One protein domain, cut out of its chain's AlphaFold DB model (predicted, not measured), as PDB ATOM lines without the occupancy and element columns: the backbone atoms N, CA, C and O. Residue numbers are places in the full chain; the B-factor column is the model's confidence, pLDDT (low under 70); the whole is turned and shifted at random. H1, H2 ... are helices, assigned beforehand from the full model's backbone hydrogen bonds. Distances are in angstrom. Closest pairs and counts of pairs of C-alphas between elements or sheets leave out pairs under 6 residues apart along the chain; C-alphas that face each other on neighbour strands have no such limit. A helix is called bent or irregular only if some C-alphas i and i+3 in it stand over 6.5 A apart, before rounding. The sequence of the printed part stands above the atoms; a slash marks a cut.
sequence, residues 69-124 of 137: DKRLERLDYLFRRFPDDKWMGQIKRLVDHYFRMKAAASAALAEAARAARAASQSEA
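AT A GLANCE: This is residues 69 to 124 of the 137 residues of an uncharacterized protein of Desulfovibrio sp. TomC (UniProt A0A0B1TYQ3). A short helix, H1, folds back along the first part of a much longer one, H2, as a lopsided helical hairpin; residues 105 to 124, of which 105 to 122 belong to H2, stick out beyond it as a free arm. The printed part has 56 residues with two named helices, H1 then H2, and no named strand: all helix. It is extended, with a radius of gyration of the C-alphas of 17.7 A, and spans 59 by 16 by 6 A.

IN THESE COORDINATES: H1, residues 69 to 79, begins at C-alpha 69 (3.312, -8.320, -48.892) and is 16.2 A long from first to last C-alpha. It is neither bent nor irregular, but only just: C-alphas 73 and 76 are 6.2 A apart. H2, residues 86 to 122, measures 54.6 A and ends at C-alpha 122 (-24.807, -19.253, -58.939).

HOW THE PARTS SIT: H1 and H2 form a helical hairpin and touch, H2 with residues 88 to 103 alone. Their closest C-alphas, of Leu 72 and Asp 96, are 6.4 A apart. They run opposite ways at a shallow tilt of 12 degrees. In H2 every O i to N i+4 pair is within hydrogen-bond range; in H1, 5 of 7 are.

THE WHOLE: The C-alphas farthest apart, of Asp 84 and Ala 124, are 59.2 A apart. The printed part has no cut, and the link from H1 to H2 is short. Residues 107 to 124 have pLDDT under 70.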
ATOM      1  N   ASP A  69       2.551  -9.149 -47.944       71.75
ATOM      2  CA  ASP A  69       3.312  -8.320 -48.892       71.75
ATOM      3  C   ASP A  69       3.735  -6.967 -48.305       71.75
ATOM      4  O   ASP A  69       4.913  -6.621 -48.311       71.75
ATOM      5  N   LYS A  70       2.809  -6.235 -47.671       78.56
ATOM      6  CA  LYS A  70       3.130  -4.963 -46.997       78.56
ATOM      7  C   LYS A  70       4.123  -5.163 -45.844       78.56
ATOM      8  O   LYS A  70       4.898  -4.266 -45.510       78.56
ATOM      9  N   ARG A  71       4.087  -6.330 -45.186       79.56
ATOM     10  CA  ARG A  71       5.043  -6.676 -44.120       79.56
ATOM     11  C   ARG A  71       6.436  -6.957 -44.683       79.56
ATOM     12  O   ARG A  71       7.408  -6.573 -44.038       79.56
ATOM     13  N   LEU A  72       6.523  -7.577 -45.864       83.19
ATOM     14  CA  LEU A  72       7.781  -7.792 -46.582       83.19
ATOM     15  C   LEU A  72       8.430  -6.461 -46.979       83.19
ATOM     16  O   LEU A  72       9.596  -6.253 -46.664       83.19
ATOM     17  N   GLU A  73       7.667  -5.525 -47.550       83.81
ATOM     18  CA  GLU A  73       8.172  -4.185 -47.911       83.81
ATOM     19  C   GLU A  73       8.752  -3.438 -46.700       83.81
ATOM     20  O   GLU A  73       9.798  -2.791 -46.768       83.81
ATOM     21  N   ARG A  74       8.092  -3.554 -45.542       86.12
ATOM     22  CA  ARG A  74       8.542  -2.901 -44.309       86.12
ATOM     23  C   ARG A  74       9.786  -3.554 -43.706       86.12
ATOM     24  O   ARG A  74      10.503  -2.895 -42.951       86.12
ATOM     25  N   LEU A  75      10.047  -4.823 -44.016       87.19
ATOM     26  CA  LEU A  75      11.173  -5.569 -43.466       87.19
ATOM     27  C   LEU A  75      12.507  -4.906 -43.831       87.19
ATOM     28  O   LEU A  75      13.356  -4.719 -42.966       87.19
ATOM     29  N   ASP A  76      12.672  -4.467 -45.077       84.56
ATOM     30  CA  ASP A  76      13.911  -3.816 -45.519       84.56
ATOM     31  C   ASP A  76      14.176  -2.509 -44.765       84.56
ATOM     32  O   ASP A  76      15.294  -2.251 -44.314       84.56
ATOM     33  N   TYR A  77      13.127  -1.721 -44.525       88.75
ATOM     34  CA  TYR A  77      13.236  -0.482 -43.759       88.75
ATOM     35  C   TYR A  77      13.653  -0.718 -42.298       88.75
ATOM     36  O   TYR A  77      14.470   0.037 -41.759       88.75
ATOM     37  N   LEU A  78      13.092  -1.750 -41.654       88.75
ATOM     38  CA  LEU A  78      13.363  -2.084 -40.249       88.75
ATOM     39  C   LEU A  78      14.805  -2.553 -40.039       88.75
ATOM     40  O   LEU A  78      15.427  -2.214 -39.034       88.75
ATOM     41  N   PHE A  79      15.348  -3.289 -41.005       90.94
ATOM     42  CA  PHE A  79      16.683  -3.867 -40.916       90.94
ATOM     43  C   PHE A  79      17.791  -2.942 -41.449       90.94
ATOM     44  O   PHE A  79      18.964  -3.298 -41.355       90.94
ATOM     45  N   ARG A  80      17.474  -1.724 -41.928       91.00
ATOM     46  CA  ARG A  80      18.472  -0.823 -42.546       91.00
ATOM     47  C   ARG A  80      19.670  -0.479 -41.659       91.00
ATOM     48  O   ARG A  80      20.719  -0.111 -42.166       91.00
ATOM     49  N   ARG A  81      19.493  -0.508 -40.334       90.94
ATOM     50  CA  ARG A  81      20.539  -0.137 -39.364       90.94
ATOM     51  C   ARG A  81      21.501  -1.281 -39.049       90.94
ATOM     52  O   ARG A  81      22.452  -1.056 -38.311       90.94
ATOM     53  N   PHE A  82      21.260  -2.469 -39.596       88.75
ATOM     54  CA  PHE A  82      22.026  -3.677 -39.303       88.75
ATOM     55  C   PHE A  82      22.575  -4.348 -40.578       88.75
ATOM     56  O   PHE A  82      22.302  -5.527 -40.802       88.75
ATOM     57  N   PRO A  83      23.318  -3.629 -41.444       82.19
ATOM     58  CA  PRO A  83      23.855  -4.210 -42.676       82.19
ATOM     59  C   PRO A  83      24.945  -5.262 -42.415       82.19
ATOM     60  O   PRO A  83      24.984  -6.278 -43.106       82.19
ATOM     61  N   ASP A  84      25.776  -5.056 -41.389       87.62
ATOM     62  CA  ASP A  84      26.967  -5.880 -41.121       87.62
ATOM     63  C   ASP A  84      26.781  -6.889 -39.977       87.62
ATOM     64  O   ASP A  84      27.674  -7.681 -39.663       87.62
ATOM     65  N   ASP A  85      25.606  -6.896 -39.345       92.31
ATOM     66  CA  ASP A  85      25.296  -7.836 -38.275       92.31
ATOM     67  C   ASP A  85      24.855  -9.183 -38.869       92.31
ATOM     68  O   ASP A  85      23.741  -9.347 -39.379       92.31
ATOM     69  N   LYS A  86      25.750 -10.176 -38.788       89.75
ATOM     70  CA  LYS A  86      25.513 -11.540 -39.288       89.75
ATOM     71  C   LYS A  86      24.275 -12.192 -38.666       89.75
ATOM     72  O   LYS A  86      23.561 -12.909 -39.368       89.75
ATOM     73  N   TRP A  87      24.017 -11.945 -37.382       91.69
ATOM     74  CA  TRP A  87      22.867 -12.500 -36.669       91.69
ATOM     75  C   TRP A  87      21.577 -11.832 -37.135       91.69
ATOM     76  O   TRP A  87      20.606 -12.500 -37.499       91.69
ATOM     77  N   MET A  88      21.592 -10.503 -37.237       89.31
ATOM     78  CA  MET A  88      20.441  -9.750 -37.725       89.31
ATOM     79  C   MET A  88      20.104 -10.097 -39.185       89.31
ATOM     80  O   MET A  88      18.932 -10.215 -39.549       89.31
ATOM     81  N   GLY A  89      21.118 -10.365 -40.013       89.56
ATOM     82  CA  GLY A  89      20.944 -10.871 -41.374       89.56
ATOM     83  C   GLY A  89      20.266 -12.247 -41.432       89.56
ATOM     84  O   GLY A  89      19.437 -12.485 -42.312       89.56
ATOM     85  N   GLN A  90      20.563 -13.150 -40.491       92.19
ATOM     86  CA  GLN A  90      19.877 -14.444 -40.388       92.19
ATOM     87  C   GLN A  90      18.413 -14.279 -39.965       92.19
ATOM     88  O   GLN A  90      17.535 -14.891 -40.575       92.19
ATOM     89  N   ILE A  91      18.136 -13.402 -38.993       92.31
ATOM     90  CA  ILE A  91      16.764 -13.091 -38.567       92.31
ATOM     91  C   ILE A  91      15.961 -12.514 -39.735       92.31
ATOM     92  O   ILE A  91      14.847 -12.968 -39.989       92.31
ATOM     93  N   LYS A  92      16.532 -11.570 -40.497       91.06
ATOM     94  CA  LYS A  92      15.872 -10.997 -41.679       91.06
ATOM     95  C   LYS A  92      15.436 -12.085 -42.660       91.06
ATOM     96  O   LYS A  92      14.294 -12.075 -43.106       91.06
ATOM     97  N   ARG A  93      16.319 -13.040 -42.970       90.75
ATOM     98  CA  ARG A  93      16.011 -14.149 -43.891       90.75
ATOM     99  C   ARG A  93      14.927 -15.074 -43.349       90.75
ATOM    100  O   ARG A  93      14.049 -15.472 -44.107       90.75
ATOM    101  N   LEU A  94      14.972 -15.400 -42.057       92.38
ATOM    102  CA  LEU A  94      13.951 -16.231 -41.418       92.38
ATOM    103  C   LEU A  94      12.568 -15.578 -41.520       92.38
ATOM    104  O   LEU A  94      11.593 -16.225 -41.900       92.38
ATOM    105  N   VAL A  95      12.497 -14.285 -41.204       89.62
ATOM    106  CA  VAL A  95      11.243 -13.530 -41.215       89.62
ATOM    107  C   VAL A  95      10.733 -13.316 -42.647       89.62
ATOM    108  O   VAL A  95       9.537 -13.476 -42.885       89.62
ATOM    109  N   ASP A  96      11.618 -13.033 -43.609       90.19
ATOM    110  CA  ASP A  96      11.278 -12.960 -45.041       90.19
ATOM    111  C   ASP A  96      10.676 -14.287 -45.535       90.19
ATOM    112  O   ASP A  96       9.570 -14.302 -46.078       90.19
ATOM    113  N   HIS A  97      11.335 -15.414 -45.249       89.88
ATOM    114  CA  HIS A  97      10.852 -16.737 -45.641       89.88
ATOM    115  C   HIS A  97       9.483 -17.057 -45.024       89.88
ATOM    116  O   HIS A  97       8.567 -17.504 -45.718       89.88
ATOM    117  N   TYR A  98       9.314 -16.777 -43.728       88.62
ATOM    118  CA  TYR A  98       8.047 -16.974 -43.028       88.62
ATOM    119  C   TYR A  98       6.908 -16.169 -43.665       88.62
ATOM    120  O   TYR A  98       5.823 -16.709 -43.904       88.62
ATOM    121  N   PHE A  99       7.143 -14.889 -43.973       86.06
ATOM    122  CA  PHE A  99       6.122 -14.048 -44.586       86.06
ATOM    123  C   PHE A  99       5.807 -14.449 -46.024       86.06
ATOM    124  O   PHE A  99       4.630 -14.448 -46.370       86.06
ATOM    125  N   ARG A 100       6.783 -14.876 -46.831       86.31
ATOM    126  CA  ARG A 100       6.521 -15.411 -48.182       86.31
ATOM    127  C   ARG A 100       5.673 -16.676 -48.148       86.31
ATOM    128  O   ARG A 100       4.696 -16.782 -48.886       86.31
ATOM    129  N   MET A 101       6.000 -17.611 -47.257       84.25
ATOM    130  CA  MET A 101       5.235 -18.848 -47.089       84.25
ATOM    131  C   MET A 101       3.792 -18.552 -46.656       84.25
ATOM    132  O   MET A 101       2.838 -19.119 -47.192       84.25
ATOM    133  N   LYS A 102       3.611 -17.621 -45.713       79.56
ATOM    134  CA  LYS A 102       2.280 -17.186 -45.274       79.56
ATOM    135  C   LYS A 102       1.526 -16.390 -46.342       79.56
ATOM    136  O   LYS A 102       0.316 -16.569 -46.447       79.56
ATOM    137  N   ALA A 103       2.210 -15.573 -47.143       77.12
ATOM    138  CA  ALA A 103       1.621 -14.849 -48.266       77.12
ATOM    139  C   ALA A 103       1.035 -15.828 -49.288       77.12
ATOM    140  O   ALA A 103      -0.156 -15.746 -49.593       77.12
ATOM    141  N   ALA A 104       1.825 -16.819 -49.711       75.38
ATOM    142  CA  ALA A 104       1.391 -17.866 -50.633       75.38
ATOM    143  C   ALA A 104       0.183 -18.651 -50.091       75.38
ATOM    144  O   ALA A 104      -0.820 -18.811 -50.784       75.38
ATOM    145  N   ALA A 105       0.229 -19.059 -48.817       74.00
ATOM    146  CA  ALA A 105      -0.891 -19.747 -48.176       74.00
ATOM    147  C   ALA A 105      -2.153 -18.866 -48.080       74.00
ATOM    148  O   ALA A 105      -3.269 -19.348 -48.268       74.00
ATOM    149  N   SER A 106      -1.995 -17.566 -47.812       70.25
ATOM    150  CA  SER A 106      -3.118 -16.627 -47.735       70.25
ATOM    151  C   SER A 106      -3.748 -16.334 -49.098       70.25
ATOM    152  O   SER A 106      -4.967 -16.198 -49.174       70.25
ATOM    153  N   ALA A 107      -2.949 -16.292 -50.168       65.44
ATOM    154  CA  ALA A 107      -3.435 -16.112 -51.531       65.44
ATOM    155  C   ALA A 107      -4.302 -17.302 -51.963       65.44
ATOM    156  O   ALA A 107      -5.425 -17.097 -52.421       65.44
ATOM    157  N   ALA A 108      -3.841 -18.528 -51.695       64.44
ATOM    158  CA  ALA A 108      -4.595 -19.749 -51.978       64.44
ATOM    159  C   ALA A 108      -5.923 -19.815 -51.199       64.44
ATOM    160  O   ALA A 108      -6.969 -20.128 -51.762       64.44
ATOM    161  N   LEU A 109      -5.915 -19.453 -49.909       62.12
ATOM    162  CA  LEU A 109      -7.138 -19.386 -49.100       62.12
ATOM    163  C   LEU A 109      -8.104 -18.296 -49.586       62.12
ATOM    164  O   LEU A 109      -9.317 -18.500 -49.585       62.12
ATOM    165  N   ALA A 110      -7.586 -17.141 -50.011       64.31
ATOM    166  CA  ALA A 110      -8.400 -16.056 -50.548       64.31
ATOM    167  C   ALA A 110      -9.021 -16.411 -51.909       64.31
ATOM    168  O   ALA A 110     -10.137 -15.981 -52.199       64.31
ATOM    169  N   GLU A 111      -8.318 -17.179 -52.739       59.53
ATOM    170  CA  GLU A 111      -8.823 -17.691 -54.013       59.53
ATOM    171  C   GLU A 111      -9.893 -18.767 -53.801       59.53
ATOM    172  O   GLU A 111     -10.984 -18.652 -54.353       59.53
ATOM    173  N   ALA A 112      -9.658 -19.728 -52.902       62.88
ATOM    174  CA  ALA A 112     -10.653 -20.732 -52.525       62.88
ATOM    175  C   ALA A 112     -11.923 -20.095 -51.932       62.88
ATOM    176  O   ALA A 112     -13.041 -20.475 -52.278       62.88
ATOM    177  N   ALA A 113     -11.771 -19.066 -51.092       63.22
ATOM    178  CA  ALA A 113     -12.900 -18.307 -50.560       63.22
ATOM    179  C   ALA A 113     -13.652 -17.521 -51.649       63.22
ATOM    180  O   ALA A 113     -14.870 -17.368 -51.557       63.22
ATOM    181  N   ARG A 114     -12.957 -17.020 -52.681       63.22
ATOM    182  CA  ARG A 114     -13.590 -16.375 -53.843       63.22
ATOM    183  C   ARG A 114     -14.344 -17.386 -54.708       63.22
ATOM    184  O   ARG A 114     -15.489 -17.117 -55.055       63.22
ATOM    185  N   ALA A 115     -13.755 -18.547 -54.979       66.50
ATOM    186  CA  ALA A 115     -14.389 -19.625 -55.737       66.50
ATOM    187  C   ALA A 115     -15.643 -20.170 -55.028       66.50
ATOM    188  O   ALA A 115     -16.695 -20.296 -55.648       66.50
ATOM    189  N   ALA A 116     -15.573 -20.391 -53.711       65.75
ATOM    190  CA  ALA A 116     -16.725 -20.812 -52.910       65.75
ATOM    191  C   ALA A 116     -17.855 -19.764 -52.910       65.75
ATOM    192  O   ALA A 116     -19.032 -20.113 -52.978       65.75
ATOM    193  N   ARG A 117     -17.509 -18.468 -52.884       62.06
ATOM    194  CA  ARG A 117     -18.497 -17.383 -52.992       62.06
ATOM    195  C   ARG A 117     -19.144 -17.323 -54.374       62.06
ATOM    196  O   ARG A 117     -20.356 -17.156 -54.441       62.06
ATOM    197  N   ALA A 118     -18.371 -17.497 -55.446       64.62
ATOM    198  CA  ALA A 118     -18.901 -17.541 -56.808       64.62
ATOM    199  C   ALA A 118     -19.883 -18.711 -57.001       64.62
ATOM    200  O   ALA A 118     -20.968 -18.507 -57.536       64.62
ATOM    201  N   ALA A 119     -19.560 -19.896 -56.468       63.94
ATOM    202  CA  ALA A 119     -20.452 -21.057 -56.497       63.94
ATOM    203  C   ALA A 119     -21.759 -20.816 -55.714       63.94
ATOM    204  O   ALA A 119     -22.844 -21.105 -56.212       63.94
ATOM    205  N   SER A 120     -21.681 -20.193 -54.530       60.72
ATOM    206  CA  SER A 120     -22.880 -19.858 -53.742       60.72
ATOM    207  C   SER A 120     -23.771 -18.786 -54.388       60.72
ATOM    208  O   SER A 120     -24.965 -18.732 -54.117       60.72
ATOM    209  N   GLN A 121     -23.210 -17.931 -55.250       56.31
ATOM    210  CA  GLN A 121     -23.972 -16.916 -55.985       56.31
ATOM    211  C   GLN A 121     -24.669 -17.491 -57.224       56.31
ATOM    212  O   GLN A 121     -25.731 -16.994 -57.585       56.31
ATOM    213  N   SER A 122     -24.129 -18.549 -57.841       56.53
ATOM    214  CA  SER A 122     -24.807 -19.253 -58.939       56.53
ATOM    215  C   SER A 122     -25.975 -20.134 -58.480       56.53
ATOM    216  O   SER A 122     -26.860 -20.417 -59.276       56.53
ATOM    217  N   GLU A 123     -26.005 -20.537 -57.207       45.34
ATOM    218  CA  GLU A 123     -27.060 -21.391 -56.632       45.34
ATOM    219  C   GLU A 123     -28.252 -20.591 -56.063       45.34
ATOM    220  O   GLU A 123     -29.315 -21.148 -55.808       45.34
ATOM    221  N   ALA A 124     -28.107 -19.271 -55.886       43.75
ATOM    222  CA  ALA A 124     -29.121 -18.393 -55.288       43.75
ATOM    223  C   ALA A 124     -30.070 -17.725 -56.304       43.75
ATOM    224  O   ALA A 124     -30.749 -16.758 -55.956       43.75
TER     225      ALA A 124